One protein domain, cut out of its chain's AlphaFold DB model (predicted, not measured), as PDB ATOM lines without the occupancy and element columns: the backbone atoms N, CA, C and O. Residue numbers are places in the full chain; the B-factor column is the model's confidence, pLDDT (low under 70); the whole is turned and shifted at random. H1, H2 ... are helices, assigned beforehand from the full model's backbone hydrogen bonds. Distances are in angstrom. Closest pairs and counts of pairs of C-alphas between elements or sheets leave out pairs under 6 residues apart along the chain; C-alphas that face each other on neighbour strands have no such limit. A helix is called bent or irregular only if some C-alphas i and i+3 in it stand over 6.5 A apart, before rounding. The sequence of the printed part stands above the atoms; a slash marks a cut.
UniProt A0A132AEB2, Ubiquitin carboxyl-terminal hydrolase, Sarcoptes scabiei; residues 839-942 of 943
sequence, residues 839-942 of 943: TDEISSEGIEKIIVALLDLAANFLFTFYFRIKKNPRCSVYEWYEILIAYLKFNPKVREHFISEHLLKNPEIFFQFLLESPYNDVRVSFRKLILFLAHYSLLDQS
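Overview. This is residues 839 to 942 of the 943 residues of the protein "Ubiquitin carboxyl-terminal hydrolase" of Sarcoptes scabiei (UniProt A0A132AEB2). Four helices, H1, H2, H3 and H5, make a rather loose up-and-down bundle, each running against the one before it in the chain, with H1 and H5 on opposite corners and H2 and H3 between them. The short helix H4 lies beyond the end of H3, turned about perpendicular to it, and packs on residues 922 to 927 of H5; residues 840 to 846 stick out. The printed part has 104 residues with five named helices, H1 to H5 in chain order, no named strand, and the class all helix. It is compact, with a radius of gyration of the C-alphas of 14.2 A and spans of 42 by 29 by 20 A.

Arrangement. H1, residues 844 to 868, touches H3, residues 892 to 904, at a shallow tilt of 27 degrees, the same way; their closest C-alphas, of Val 852 and Val 894, are 6.3 A apart. With residues 851 to 855 alone, H1 only just touches H2, residues 877 to 888, with 3 pairs of C-alphas within 8 A. The closest are those of Ile 851 and Tyr 887, 6.6 A apart; this helical hairpin has a shallow tilt of 22 degrees, opposite ways. H5, residues 920 to 940, is the hub and touches three helices. It touches H2 at a shallow tilt of 15 degrees, the same way, with the closest C-alphas, of Tyr 878 and Ser 925, 5.8 A apart. With residues 933 to 940 alone it touches H3 at a steep tilt of 43 degrees, opposite ways, the closest C-alphas being those of Pro 892 and Asp 940, 5.9 A apart. With residues 922 to 927 alone it touches H4, residues 908 to 916, at a steep tilt of 46 degrees, opposite ways; the C-alphas of Leu 914 and Arg 923 are the closest, 4.9 A apart. H1 and H5 are close but not clearly touching, and H2 and H4 are apart. The O i to N i+4 pairs within hydrogen-bond range are 19 of 21 in H1, 7 of 8 in H2, 8 of 9 in H3, 4 of 5 in H4 and 16 of 17 in H5.

Along the chain. H1, 34.7 A long, begins at C-alpha 844 (-36.245, -35.559, 33.703). It has a kink of 39 degrees near residue 862 and is irregular, with C-alphas 864 and 867 7.5 A apart. H2 is 16.8 A long, H3 16.3 A and H4 10.4 A. H5, 30.5 A long, ends at C-alpha 940 (-35.812, -17.871, 34.911).

Size, cuts and confidence. The two C-alphas farthest apart, of Glu 841 and Glu 916, are 44.2 A apart. The printed part has no cut. The link from H1 to H2 is short, and the other three links are tight. The mean pLDDT of the printed part is 83.4, and it is under 70 at residues 839 to 843, 870 to 875 and 941 to 942.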
ATOM      1  N   THR A 839     -45.584 -35.989  32.437       65.00
ATOM      2  CA  THR A 839     -45.518 -37.375  32.944       65.00
ATOM      3  C   THR A 839     -44.274 -37.645  33.784       65.00
ATOM      4  O   THR A 839     -43.176 -37.276  33.377       65.00
ATOM      5  N   ASP A 840     -44.431 -38.417  34.862       59.38
ATOM      6  CA  ASP A 840     -43.327 -38.908  35.708       59.38
ATOM      7  C   ASP A 840     -42.662 -40.203  35.175       59.38
ATOM      8  O   ASP A 840     -41.731 -40.723  35.788       59.38
ATOM      9  N   GLU A 841     -43.142 -40.763  34.054       58.56
ATOM     10  CA  GLU A 841     -42.709 -42.074  33.526       58.56
ATOM     11  C   GLU A 841     -41.308 -42.062  32.888       58.56
ATOM     12  O   GLU A 841     -40.637 -43.092  32.843       58.56
ATOM     13  N   ILE A 842     -40.844 -40.904  32.411       62.59
ATOM     14  CA  ILE A 842     -39.526 -40.730  31.788       62.59
ATOM     15  C   ILE A 842     -38.663 -39.874  32.718       62.59
ATOM     16  O   ILE A 842     -39.127 -38.883  33.276       62.59
ATOM     17  N   SER A 843     -37.382 -40.231  32.878       69.88
ATOM     18  CA  SER A 843     -36.443 -39.408  33.658       69.88
ATOM     19  C   SER A 843     -36.411 -37.958  33.151       69.88
ATOM     20  O   SER A 843     -36.444 -37.723  31.940       69.88
ATOM     21  N   SER A 844     -36.285 -36.987  34.057       72.88
ATOM     22  CA  SER A 844     -36.245 -35.559  33.703       72.88
ATOM     23  C   SER A 844     -35.148 -35.222  32.684       72.88
ATOM     24  O   SER A 844     -35.377 -34.422  31.782       72.88
ATOM     25  N   GLU A 845     -33.989 -35.885  32.765       77.56
ATOM     26  CA  GLU A 845     -32.895 -35.748  31.792       77.56
ATOM     27  C   GLU A 845     -33.254 -36.336  30.412       77.56
ATOM     28  O   GLU A 845     -32.880 -35.788  29.375       77.56
ATOM     29  N   GLY A 846     -33.997 -37.447  30.377       77.31
ATOM     30  CA  GLY A 846     -34.489 -38.053  29.137       77.31
ATOM     31  C   GLY A 846     -35.528 -37.182  28.431       77.31
ATOM     32  O   GLY A 846     -35.445 -36.997  27.216       77.31
ATOM     33  N   ILE A 847     -36.457 -36.593  29.192       79.25
ATOM     34  CA  ILE A 847     -37.455 -35.645  28.672       79.25
ATOM     35  C   ILE A 847     -36.757 -34.405  28.099       79.25
ATOM     36  O   ILE A 847     -37.072 -33.989  26.986       79.25
ATOM     37  N   GLU A 848     -35.765 -33.851  28.803       83.00
ATOM     38  CA  GLU A 848     -34.991 -32.700  28.321       83.00
ATOM     39  C   GLU A 848     -34.321 -32.996  26.967       83.00
ATOM     40  O   GLU A 848     -34.462 -32.209  26.030       83.00
ATOM     41  N   LYS A 849     -33.679 -34.165  26.815       83.69
ATOM     42  CA  LYS A 849     -33.059 -34.591  25.543       83.69
ATOM     43  C   LYS A 849     -34.070 -34.727  24.403       83.69
ATOM     44  O   LYS A 849     -33.780 -34.287  23.292       83.69
ATOM     45  N   ILE A 850     -35.244 -35.307  24.672       83.06
ATOM     46  CA  ILE A 850     -36.336 -35.419  23.692       83.06
ATOM     47  C   ILE A 850     -36.774 -34.029  23.223       83.06
ATOM     48  O   ILE A 850     -36.813 -33.763  22.020       83.06
ATOM     49  N   ILE A 851     -37.082 -33.136  24.168       87.62
ATOM     50  CA  ILE A 851     -37.595 -31.796  23.868       87.62
ATOM     51  C   ILE A 851     -36.577 -31.002  23.053       87.62
ATOM     52  O   ILE A 851     -36.943 -30.385  22.055       87.62
ATOM     53  N   VAL A 852     -35.305 -31.030  23.458       89.50
ATOM     54  CA  VAL A 852     -34.235 -30.319  22.751       89.50
ATOM     55  C   VAL A 852     -34.103 -30.829  21.318       89.50
ATOM     56  O   VAL A 852     -34.083 -30.019  20.398       89.50
ATOM     57  N   ALA A 853     -34.087 -32.146  21.096       89.75
ATOM     58  CA  ALA A 853     -33.979 -32.710  19.750       89.75
ATOM     59  C   ALA A 853     -35.175 -32.351  18.850       89.75
ATOM     60  O   ALA A 853     -34.993 -32.035  17.673       89.75
ATOM     61  N   LEU A 854     -36.389 -32.370  19.405       91.06
ATOM     62  CA  LEU A 854     -37.613 -31.983  18.704       91.06
ATOM     63  C   LEU A 854     -37.642 -30.489  18.363       91.06
ATOM     64  O   LEU A 854     -37.983 -30.126  17.236       91.06
ATOM     65  N   LEU A 855     -37.265 -29.624  19.307       91.75
ATOM     66  CA  LEU A 855     -37.165 -28.182  19.076       91.75
ATOM     67  C   LEU A 855     -36.075 -27.843  18.062       91.75
ATOM     68  O   LEU A 855     -36.296 -26.980  17.219       91.75
ATOM     69  N   ASP A 856     -34.940 -28.538  18.101       92.00
ATOM     70  CA  ASP A 856     -33.873 -28.409  17.111       92.00
ATOM     71  C   ASP A 856     -34.353 -28.761  15.704       92.00
ATOM     72  O   ASP A 856     -34.072 -28.032  14.751       92.00
ATOM     73  N   LEU A 857     -35.077 -29.875  15.569       92.19
ATOM     74  CA  LEU A 857     -35.658 -30.299  14.301       92.19
ATOM     75  C   LEU A 857     -36.687 -29.277  13.801       92.19
ATOM     76  O   LEU A 857     -36.637 -28.875  12.639       92.19
ATOM     77  N   ALA A 858     -37.587 -28.831  14.682       92.19
ATOM     78  CA  ALA A 858     -38.620 -27.856  14.356       92.19
ATOM     79  C   ALA A 858     -38.022 -26.505  13.950       92.19
ATOM     80  O   ALA A 858     -38.412 -25.953  12.927       92.19
ATOM     81  N   ALA A 859     -37.059 -25.980  14.709       90.88
ATOM     82  CA  ALA A 859     -36.387 -24.723  14.394       90.88
ATOM     83  C   ALA A 859     -35.640 -24.807  13.063       90.88
ATOM     84  O   ALA A 859     -35.782 -23.913  12.232       90.88
ATOM     85  N   ASN A 860     -34.917 -25.906  12.820       89.12
ATOM     86  CA  ASN A 860     -34.214 -26.106  11.559       89.12
ATOM     87  C   ASN A 860     -35.189 -26.172  10.374       89.12
ATOM     88  O   ASN A 860     -35.023 -25.459   9.392       89.12
ATOM     89  N   PHE A 861     -36.265 -26.955  10.482       89.00
ATOM     90  CA  PHE A 861     -37.308 -26.996   9.456       89.00
ATOM     91  C   PHE A 861     -37.958 -25.619   9.233       89.00
ATOM     92  O   PHE A 861     -38.153 -25.196   8.094       89.00
ATOM     93  N   LEU A 862     -38.283 -24.890  10.301       87.94
ATOM     94  CA  LEU A 862     -38.990 -23.618  10.190       87.94
ATOM     95  C   LEU A 862     -38.112 -22.500   9.622       87.94
ATOM     96  O   LEU A 862     -38.538 -21.801   8.702       87.94
ATOM     97  N   PHE A 863     -36.901 -22.332  10.153       86.00
ATOM     98  CA  PHE A 863     -36.012 -21.223   9.807       86.00
ATOM     99  C   PHE A 863     -35.241 -21.476   8.510       86.00
ATOM    100  O   PHE A 863     -35.111 -20.570   7.690       86.00
ATOM    101  N   THR A 864     -34.771 -22.699   8.265       80.81
ATOM    102  CA  THR A 864     -34.044 -23.005   7.022       80.81
ATOM    103  C   THR A 864     -34.994 -23.043   5.828       80.81
ATOM    104  O   THR A 864     -34.610 -22.671   4.717       80.81
ATOM    105  N   PHE A 865     -36.246 -23.452   6.058       78.25
ATOM    106  CA  PHE A 865     -37.148 -23.849   4.988       78.25
ATOM    107  C   PHE A 865     -38.544 -23.209   5.069       78.25
ATOM    108  O   PHE A 865     -38.847 -22.335   4.256       78.25
ATOM    109  N   TYR A 866     -39.396 -23.583   6.031       80.56
ATOM    110  CA  TYR A 866     -40.837 -23.269   6.004       80.56
ATOM    111  C   TYR A 866     -41.154 -21.764   5.949       80.56
ATOM    112  O   TYR A 866     -42.014 -21.335   5.183       80.56
ATOM    113  N   PHE A 867     -40.445 -20.932   6.718       80.62
ATOM    114  CA  PHE A 867     -40.665 -19.478   6.755       80.62
ATOM    115  C   PHE A 867     -40.188 -18.736   5.502       80.62
ATOM    116  O   PHE A 867     -40.496 -17.552   5.340       80.62
ATOM    117  N   ARG A 868     -39.457 -19.417   4.615       76.88
ATOM    118  CA  ARG A 868     -38.948 -18.869   3.353       76.88
ATOM    119  C   ARG A 868     -39.817 -19.255   2.144       76.88
ATOM    120  O   ARG A 868     -39.565 -18.779   1.042       76.88
ATOM    121  N   ILE A 869     -40.847 -20.093   2.319       70.12
ATOM    122  CA  ILE A 869     -41.687 -20.600   1.219       70.12
ATOM    123  C   ILE A 869     -42.649 -19.524   0.696       70.12
ATOM    124  O   ILE A 869     -43.284 -18.809   1.467       70.12
ATOM    125  N   LYS A 870     -42.803 -19.451  -0.639       58.03
ATOM    126  CA  LYS A 870     -43.566 -18.388  -1.314       58.03
ATOM    127  C   LYS A 870     -45.100 -18.536  -1.339       58.03
ATOM    128  O   LYS A 870     -45.806 -17.547  -1.567       58.03
ATOM    129  N   LYS A 871     -45.645 -19.747  -1.179       59.09
ATOM    130  CA  LYS A 871     -47.102 -19.998  -1.196       59.09
ATOM    131  C   LYS A 871     -47.654 -20.149   0.213       59.09
ATOM    132  O   LYS A 871     -46.995 -20.695   1.085       59.09
ATOM    133  N   ASN A 872     -48.896 -19.699   0.370       50.06
ATOM    134  CA  ASN A 872     -49.669 -19.795   1.598       50.06
ATOM    135  C   ASN A 872     -49.854 -21.277   1.985       50.06
ATOM    136  O   ASN A 872     -50.555 -21.989   1.258       50.06
ATOM    137  N   PRO A 873     -49.229 -21.770   3.066       53.09
ATOM    138  CA  PRO A 873     -49.518 -23.109   3.551       53.09
ATOM    139  C   PRO A 873     -50.971 -23.154   4.039       53.09
ATOM    140  O   PRO A 873     -51.471 -22.199   4.630       53.09
ATOM    141  N   ARG A 874     -51.665 -24.280   3.828       52.34
ATOM    142  CA  ARG A 874     -53.011 -24.523   4.392       52.34
ATOM    143  C   ARG A 874     -53.043 -24.403   5.926       52.34
ATOM    144  O   ARG A 874     -54.107 -24.223   6.504       52.34
ATOM    145  N   CYS A 875     -51.880 -24.504   6.570       59.56
ATOM    146  CA  CYS A 875     -51.683 -24.434   8.011       59.56
ATOM    147  C   CYS A 875     -51.128 -23.064   8.420       59.56
ATOM    148  O   CYS A 875     -50.127 -22.590   7.874       59.56
ATOM    149  N   SER A 876     -51.760 -22.434   9.411       73.31
ATOM    150  CA  SER A 876     -51.351 -21.109   9.866       73.31
ATOM    151  C   SER A 876     -49.959 -21.155  10.498       73.31
ATOM    152  O   SER A 876     -49.680 -21.982  11.364       73.31
ATOM    153  N   VAL A 877     -49.096 -20.193  10.156       82.44
ATOM    154  CA  VAL A 877     -47.813 -19.970  10.855       82.44
ATOM    155  C   VAL A 877     -48.021 -19.808  12.371       82.44
ATOM    156  O   VAL A 877     -47.128 -20.082  13.168       82.44
ATOM    157  N   TYR A 878     -49.214 -19.380  12.787       85.12
ATOM    158  CA  TYR A 878     -49.595 -19.284  14.189       85.12
ATOM    159  C   TYR A 878     -49.664 -20.644  14.907       85.12
ATOM    160  O   TYR A 878     -49.290 -20.730  16.072       85.12
ATOM    161  N   GLU A 879     -50.081 -21.715  14.229       86.94
ATOM    162  CA  GLU A 879     -50.144 -23.057  14.829       86.94
ATOM    163  C   GLU A 879     -48.750 -23.563  15.213       86.94
ATOM    164  O   GLU A 879     -48.568 -24.131  16.287       86.94
ATOM    165  N   TRP A 880     -47.739 -23.287  14.383       89.38
ATOM    166  CA  TRP A 880     -46.344 -23.599  14.700       89.38
ATOM    167  C   TRP A 880     -45.850 -22.853  15.935       89.38
ATOM    168  O   TRP A 880     -45.163 -23.433  16.773       89.38
ATOM    169  N   TYR A 881     -46.233 -21.583  16.080       89.69
ATOM    170  CA  TYR A 881     -45.939 -20.820  17.288       89.69
ATOM    171  C   TYR A 881     -46.544 -21.486  18.536       89.69
ATOM    172  O   TYR A 881     -45.822 -21.672  19.513       89.69
ATOM    173  N   GLU A 882     -47.815 -21.903  18.496       89.62
ATOM    174  CA  GLU A 882     -48.486 -22.575  19.624       89.62
ATOM    175  C   GLU A 882     -47.796 -23.893  20.020       89.62
ATOM    176  O   GLU A 882     -47.609 -24.169  21.208       89.62
ATOM    177  N   ILE A 883     -47.345 -24.679  19.038       89.56
ATOM    178  CA  ILE A 883     -46.607 -25.925  19.289       89.56
ATOM    179  C   ILE A 883     -45.251 -25.637  19.944       89.56
ATOM    180  O   ILE A 883     -44.910 -26.257  20.951       89.56
ATOM    181  N   LEU A 884     -44.481 -24.678  19.416       91.12
ATOM    182  CA  LEU A 884     -43.160 -24.341  19.958       91.12
ATOM    183  C   LEU A 884     -43.244 -23.835  21.402       91.12
ATOM    184  O   LEU A 884     -42.446 -24.247  22.247       91.12
ATOM    185  N   ILE A 885     -44.213 -22.969  21.720       90.94
ATOM    186  CA  ILE A 885     -44.333 -22.436  23.084       90.94
ATOM    187  C   ILE A 885     -44.725 -23.509  24.102       90.94
ATOM    188  O   ILE A 885     -44.360 -23.373  25.267       90.94
ATOM    189  N   ALA A 886     -45.438 -24.568  23.702       89.06
ATOM    190  CA  ALA A 886     -45.773 -25.672  24.604       89.06
ATOM    191  C   ALA A 886     -44.500 -26.330  25.164       89.06
ATOM    192  O   ALA A 886     -44.387 -26.530  26.372       89.06
ATOM    193  N   TYR A 887     -43.505 -26.548  24.304       89.44
ATOM    194  CA  TYR A 887     -42.192 -27.069  24.678       89.44
ATOM    195  C   TYR A 887     -41.332 -26.046  25.422       89.44
ATOM    196  O   TYR A 887     -40.744 -26.352  26.459       89.44
ATOM    197  N   LEU A 888     -41.291 -24.804  24.937       90.81
ATOM    198  CA  LEU A 888     -40.472 -23.748  25.536       90.81
ATOM    199  C   LEU A 888     -40.946 -23.336  26.934       90.81
ATOM    200  O   LEU A 888     -40.182 -22.701  27.651       90.81
ATOM    201  N   LYS A 889     -42.167 -23.681  27.364       87.88
ATOM    202  CA  LYS A 889     -42.626 -23.470  28.750       87.88
ATOM    203  C   LYS A 889     -41.984 -24.431  29.753       87.88
ATOM    204  O   LYS A 889     -41.902 -24.070  30.923       87.88
ATOM    205  N   PHE A 890     -41.502 -25.593  29.309       83.69
ATOM    206  CA  PHE A 890     -41.122 -26.709  30.177       83.69
ATOM    207  C   PHE A 890     -40.020 -26.373  31.196       83.69
ATOM    208  O   PHE A 890     -40.237 -26.510  32.396       83.69
ATOM    209  N   ASN A 891     -38.842 -25.922  30.747       84.81
ATOM    210  CA  ASN A 891     -37.685 -25.700  31.624       84.81
ATOM    211  C   ASN A 891     -36.789 -24.548  31.109       84.81
ATOM    212  O   ASN A 891     -36.605 -24.443  29.892       84.81
ATOM    213  N   PRO A 892     -36.205 -23.719  32.003       87.62
ATOM    214  CA  PRO A 892     -35.197 -22.709  31.658       87.62
ATOM    215  C   PRO A 892     -34.084 -23.183  30.710       87.62
ATOM    216  O   PRO A 892     -33.792 -22.502  29.731       87.62
ATOM    217  N   LYS A 893     -33.510 -24.376  30.929       87.38
ATOM    218  CA  LYS A 893     -32.404 -24.899  30.100       87.38
ATOM    219  C   LYS A 893     -32.790 -25.092  28.635       87.38
ATOM    220  O   LYS A 893     -32.003 -24.817  27.734       87.38
ATOM    221  N   VAL A 894     -34.027 -25.528  28.390       89.00
ATOM    222  CA  VAL A 894     -34.565 -25.713  27.037       89.00
ATOM    223  C   VAL A 894     -34.682 -24.367  26.320       89.00
ATOM    224  O   VAL A 894     -34.338 -24.259  25.143       89.00
ATOM    225  N   ARG A 895     -35.137 -23.322  27.029       91.56
ATOM    226  CA  ARG A 895     -35.204 -21.958  26.482       91.56
ATOM    227  C   ARG A 895     -33.818 -21.398  26.200       91.56
ATOM    228  O   ARG A 895     -33.618 -20.833  25.129       91.56
ATOM    229  N   GLU A 896     -32.881 -21.575  27.128       91.12
ATOM    230  CA  GLU A 896     -31.490 -21.145  26.966       91.12
ATOM    231  C   GLU A 896     -30.863 -21.768  25.714       91.12
ATOM    232  O   GLU A 896     -30.344 -21.035  24.873       91.12
ATOM    233  N   HIS A 897     -31.002 -23.089  25.541       91.75
ATOM    234  CA  HIS A 897     -30.533 -23.810  24.351       91.75
ATOM    235  C   HIS A 897     -31.178 -23.292  23.061       91.75
ATOM    236  O   HIS A 897     -30.489 -23.038  22.076       91.75
ATOM    237  N   PHE A 898     -32.500 -23.092  23.053       92.62
ATOM    238  CA  PHE A 898     -33.194 -22.598  21.862       92.62
ATOM    239  C   PHE A 898     -32.710 -21.199  21.451       92.62
ATOM    240  O   PHE A 898     -32.494 -20.931  20.267       92.62
ATOM    241  N   ILE A 899     -32.522 -20.306  22.427       91.94
ATOM    242  CA  ILE A 899     -32.036 -18.944  22.192       91.94
ATOM    243  C   ILE A 899     -30.591 -18.971  21.683       91.94
ATOM    244  O   ILE A 899     -30.281 -18.280  20.710       91.94
ATOM    245  N   SER A 900     -29.706 -19.745  22.312       91.19
ATOM    246  CA  SER A 900     -28.289 -19.774  21.946       91.19
ATOM    247  C   SER A 900     -28.067 -20.376  20.556       91.19
ATOM    248  O   SER A 900     -27.428 -19.733  19.722       91.19
ATOM    249  N   GLU A 901     -28.635 -21.551  20.278       90.56
ATOM    250  CA  GLU A 901     -28.355 -22.299  19.049       90.56
ATOM    251  C   GLU A 901     -29.114 -21.779  17.830       90.56
ATOM    252  O   GLU A 901     -28.536 -21.732  16.743       90.56
ATOM    253  N   HIS A 902     -30.377 -21.368  17.988       89.81
ATOM    254  CA  HIS A 902     -31.218 -21.017  16.838       89.81
ATOM    255  C   HIS A 902     -31.426 -19.527  16.645       89.81
ATOM    256  O   HIS A 902     -31.780 -19.143  15.539       89.81
ATOM    257  N   LEU A 903     -31.224 -18.694  17.675       89.00
ATOM    258  CA  LEU A 903     -31.399 -17.242  17.554       89.00
ATOM    259  C   LEU A 903     -30.081 -16.468  17.540       89.00
ATOM    260  O   LEU A 903     -29.860 -15.637  16.662       89.00
ATOM    261  N   LEU A 904     -29.202 -16.713  18.512       89.56
ATOM    262  CA  LEU A 904     -27.984 -15.914  18.687       89.56
ATOM    263  C   LEU A 904     -26.818 -16.381  17.814       89.56
ATOM    264  O   LEU A 904     -25.973 -15.565  17.451       89.56
ATOM    265  N   LYS A 905     -26.773 -17.667  17.454       88.38
ATOM    266  CA  LYS A 905     -25.734 -18.233  16.580       88.38
ATOM    267  C   LYS A 905     -25.777 -17.674  15.158       88.38
ATOM    268  O   LYS A 905     -24.728 -17.508  14.543       88.38
ATOM    269  N   ASN A 906     -26.973 -17.366  14.654       82.56
ATOM    270  CA  ASN A 906     -27.178 -16.697  13.374       82.56
ATOM    271  C   ASN A 906     -28.092 -15.469  13.559       82.56
ATOM    272  O   ASN A 906     -29.301 -15.564  13.352       82.56
ATOM    273  N   PRO A 907     -27.544 -14.304  13.945       83.94
ATOM    274  CA  PRO A 907     -28.351 -13.120  14.226       83.94
ATOM    275  C   PRO A 907     -29.020 -12.519  12.974       83.94
ATOM    276  O   PRO A 907     -29.923 -11.692  13.107       83.94
ATOM    277  N   GLU A 908     -28.638 -12.929  11.760       85.38
ATOM    278  CA  GLU A 908     -29.272 -12.446  10.527       85.38
ATOM    279  C   GLU A 908     -30.742 -12.855  10.426       85.38
ATOM    280  O   GLU A 908     -31.535 -12.150   9.802       85.38
ATOM    281  N   ILE A 909     -31.158 -13.930  11.102       86.94
ATOM    282  CA  ILE A 909     -32.555 -14.385  11.084       86.94
ATOM    283  C   ILE A 909     -33.528 -13.316  11.604       86.94
ATOM    284  O   ILE A 909     -34.688 -13.282  11.193       86.94
ATOM    285  N   PHE A 910     -33.078 -12.431  12.507       89.44
ATOM    286  CA  PHE A 910     -33.906 -11.334  13.005       89.44
ATOM    287  C   PHE A 910     -34.227 -10.369  11.870       89.44
ATOM    288  O   PHE A 910     -35.372  -9.946  11.729       89.44
ATOM    289  N   PHE A 911     -33.232 -10.060  11.040       87.44
ATOM    290  CA  PHE A 911     -33.405  -9.237   9.853       87.44
ATOM    291  C   PHE A 911     -34.279  -9.957   8.816       87.44
ATOM    292  O   PHE A 911     -35.303  -9.411   8.395       87.44
ATOM    293  N   GLN A 912     -33.960 -11.218   8.512       84.88
ATOM    294  CA  GLN A 912     -34.674 -12.025   7.519       84.88
ATOM    295  C   GLN A 912     -36.167 -12.176   7.850       84.88
ATOM    296  O   GLN A 912     -37.021 -11.952   6.996       84.88
ATOM    297  N   PHE A 913     -36.523 -12.518   9.093       86.81
ATOM    298  CA  PHE A 913     -37.912 -12.836   9.446       86.81
ATOM    299  C   PHE A 913     -38.720 -11.678  10.024       86.81
ATOM    300  O   PHE A 913     -39.947 -11.767  10.005       86.81
ATOM    301  N   LEU A 914     -38.101 -10.598  10.515       87.69
ATOM    302  CA  LEU A 914     -38.845  -9.407  10.955       87.69
ATOM    303  C   LEU A 914     -38.956  -8.337   9.869       87.69
ATOM    304  O   LEU A 914     -39.965  -7.627   9.854       87.69
ATOM    305  N   LEU A 915     -37.947  -8.195   9.001       84.19
ATOM    306  CA  LEU A 915     -37.850  -7.077   8.055       84.19
ATOM    307  C   LEU A 915     -37.962  -7.517   6.593       84.19
ATOM    308  O   LEU A 915     -38.751  -6.922   5.864       84.19
ATOM    309  N   GLU A 916     -37.222  -8.544   6.169       83.12
ATOM    310  CA  GLU A 916     -37.191  -8.954   4.753       83.12
ATOM    311  C   GLU A 916     -38.343  -9.871   4.349       83.12
ATOM    312  O   GLU A 916     -38.792  -9.826   3.203       83.12
ATOM    313  N   SER A 917     -38.837 -10.703   5.273       80.38
ATOM    314  CA  SER A 917     -39.889 -11.669   4.969       80.38
ATOM    315  C   SER A 917     -41.107 -10.942   4.393       80.38
ATOM    316  O   SER A 917     -41.671 -10.078   5.073       80.38
ATOM    317  N   PRO A 918     -41.572 -11.287   3.177       77.19
ATOM    318  CA  PRO A 918     -42.726 -10.628   2.573       77.19
ATOM    319  C   PRO A 918     -44.040 -11.023   3.272       77.19
ATOM    320  O   PRO A 918     -45.033 -10.294   3.182       77.19
ATOM    321  N   TYR A 919     -44.044 -12.108   4.056       81.31
ATOM    322  CA  TYR A 919     -45.233 -12.678   4.692       81.31
ATOM    323  C   TYR A 919     -45.520 -12.084   6.066       81.31
ATOM    324  O   TYR A 919     -44.742 -12.214   7.012       81.31
ATOM    325  N   ASN A 920     -46.699 -11.477   6.207       85.56
ATOM    326  CA  ASN A 920     -47.104 -10.859   7.466       85.56
ATOM    327  C   ASN A 920     -47.222 -11.866   8.616       85.56
ATOM    328  O   ASN A 920     -46.811 -11.557   9.732       85.56
ATOM    329  N   ASP A 921     -47.727 -13.066   8.345       85.69
ATOM    330  CA  ASP A 921     -47.937 -14.080   9.380       85.69
ATOM    331  C   ASP A 921     -46.611 -14.610   9.938       85.69
ATOM    332  O   ASP A 921     -46.493 -14.798  11.149       85.69
ATOM    333  N   VAL A 922     -45.582 -14.745   9.091       87.00
ATOM    334  CA  VAL A 922     -44.207 -15.071   9.515       87.00
ATOM    335  C   VAL A 922     -43.661 -13.976  10.425       87.00
ATOM    336  O   VAL A 922     -43.278 -14.268  11.559       87.00
ATOM    337  N   ARG A 923     -43.723 -12.706   9.995       88.75
ATOM    338  CA  ARG A 923     -43.263 -11.567  10.812       88.75
ATOM    339  C   ARG A 923     -43.980 -11.499  12.164       88.75
ATOM    340  O   ARG A 923     -43.352 -11.278  13.201       88.75
ATOM    341  N   VAL A 924     -45.303 -11.687  12.179       90.25
ATOM    342  CA  VAL A 924     -46.125 -11.610  13.399       90.25
ATOM    343  C   VAL A 924     -45.825 -12.762  14.355       90.25
ATOM    344  O   VAL A 924     -45.632 -12.507  15.548       90.25
ATOM    345  N   SER A 925     -45.782 -14.002  13.867       90.06
ATOM    346  CA  SER A 925     -45.508 -15.182  14.694       90.06
ATOM    347  C   SER A 925     -44.078 -15.184  15.226       90.06
ATOM    348  O   SER A 925     -43.876 -15.436  16.414       90.06
ATOM    349  N   PHE A 926     -43.094 -14.805  14.406       91.62
ATOM    350  CA  PHE A 926     -41.699 -14.699  14.839       91.62
ATOM    351  C   PHE A 926     -41.513 -13.605  15.904       91.62
ATOM    352  O   PHE A 926     -40.896 -13.841  16.944       91.62
ATOM    353  N   ARG A 927     -42.157 -12.438  15.740       93.31
ATOM    354  CA  ARG A 927     -42.195 -11.397  16.784       93.31
ATOM    355  C   ARG A 927     -42.807 -11.910  18.091       93.31
ATOM    356  O   ARG A 927     -42.282 -11.612  19.162       93.31
ATOM    357  N   LYS A 928     -43.922 -12.650  18.027       93.81
ATOM    358  CA  LYS A 928     -44.559 -13.236  19.220       93.81
ATOM    359  C   LYS A 928     -43.627 -14.224  19.926       93.81
ATOM    360  O   LYS A 928     -43.526 -14.161  21.147       93.81
ATOM    361  N   LEU A 929     -42.919 -15.073  19.176       93.19
ATOM    362  CA  LEU A 929     -41.939 -16.020  19.719       93.19
ATOM    363  C   LEU A 929     -40.819 -15.305  20.488       93.19
ATOM    364  O   LEU A 929     -40.521 -15.679  21.620       93.19
ATOM    365  N   ILE A 930     -40.251 -14.235  19.921       93.06
ATOM    366  CA  ILE A 930     -39.200 -13.443  20.583       93.06
ATOM    367  C   ILE A 930     -39.719 -12.811  21.879       93.06
ATOM    368  O   ILE A 930     -39.064 -12.899  22.918       93.06
ATOM    369  N   LEU A 931     -40.904 -12.191  21.842       93.00
ATOM    370  CA  LEU A 931     -41.511 -11.578  23.029       93.00
ATOM    371  C   LEU A 931     -41.799 -12.612  24.123       93.00
ATOM    372  O   LEU A 931     -41.569 -12.338  25.300       93.00
ATOM    373  N   PHE A 932     -42.274 -13.798  23.735       94.19
ATOM    374  CA  PHE A 932     -42.498 -14.914  24.646       94.19
ATOM    375  C   PHE A 932     -41.196 -15.336  25.339       94.19
ATOM    376  O   PHE A 932     -41.148 -15.389  26.568       94.19
ATOM    377  N   LEU A 933     -40.132 -15.578  24.564       92.88
ATOM    378  CA  LEU A 933     -38.826 -15.979  25.091       92.88
ATOM    379  C   LEU A 933     -38.252 -14.921  26.035       92.88
ATOM    380  O   LEU A 933     -37.803 -15.269  27.125       92.88
ATOM    381  N   ALA A 934     -38.330 -13.638  25.674       90.75
ATOM    382  CA  ALA A 934     -37.871 -12.545  26.530       90.75
ATOM    383  C   ALA A 934     -38.644 -12.480  27.859       90.75
ATOM    384  O   ALA A 934     -38.038 -12.314  28.916       90.75
ATOM    385  N   HIS A 935     -39.971 -12.644  27.828       90.25
ATOM    386  CA  HIS A 935     -40.800 -12.599  29.034       90.25
ATOM    387  C   HIS A 935     -40.537 -13.783  29.973       90.25
ATOM    388  O   HIS A 935     -40.370 -13.581  31.173       90.25
ATOM    389  N   TYR A 936     -40.468 -15.008  29.444       89.38
ATOM    390  CA  TYR A 936     -40.228 -16.200  30.264       89.38
ATOM    391  C   TYR A 936     -38.787 -16.276  30.778       89.38
ATOM    392  O   TYR A 936     -38.584 -16.662  31.922       89.38
ATOM    393  N   SER A 937     -37.801 -15.811  30.003       87.38
ATOM    394  CA  SER A 937     -36.402 -15.777  30.458       87.38
ATOM    395  C   SER A 937     -36.177 -14.812  31.632       87.38
ATOM    396  O   SER A 937     -35.245 -14.999  32.408       87.38
ATOM    397  N   LEU A 938     -37.029 -13.792  31.813       85.38
ATOM    398  CA  LEU A 938     -36.996 -12.943  33.014       85.38
ATOM    399  C   LEU A 938     -37.422 -13.706  34.276       85.38
ATOM    400  O   LEU A 938     -36.891 -13.447  35.353       85.38
ATOM    401  N   LEU A 939     -38.367 -14.641  34.146       81.06
ATOM    402  CA  LEU A 939     -38.818 -15.485  35.256       81.06
ATOM    403  C   LEU A 939     -37.749 -16.519  35.643       81.06
ATOM    404  O   LEU A 939     -37.669 -16.916  36.804       81.06
ATOM    405  N   ASP A 940     -36.879 -16.885  34.704       82.81
ATOM    406  CA  ASP A 940     -35.812 -17.871  34.911       82.81
ATOM    407  C   ASP A 940     -34.686 -17.367  35.804       82.81
ATOM    408  O   ASP A 940     -34.016 -18.162  36.443       82.81
ATOM    409  N   GLN A 941     -34.505 -16.049  35.895       65.25
ATOM    410  CA  GLN A 941     -33.546 -15.440  36.820       65.25
ATOM    411  C   GLN A 941     -34.054 -15.403  38.271       65.25
ATOM    412  O   GLN A 941     -33.299 -15.033  39.170       65.25
ATOM    413  N   SER A 942     -35.337 -15.717  38.496       53.47
ATOM    414  CA  SER A 942     -35.995 -15.634  39.809       53.47
ATOM    415  C   SER A 942     -36.166 -16.979  40.531       53.47
ATOM    416  O   SER A 942     -36.533 -16.975  41.707       53.47
TER     417      SER A 942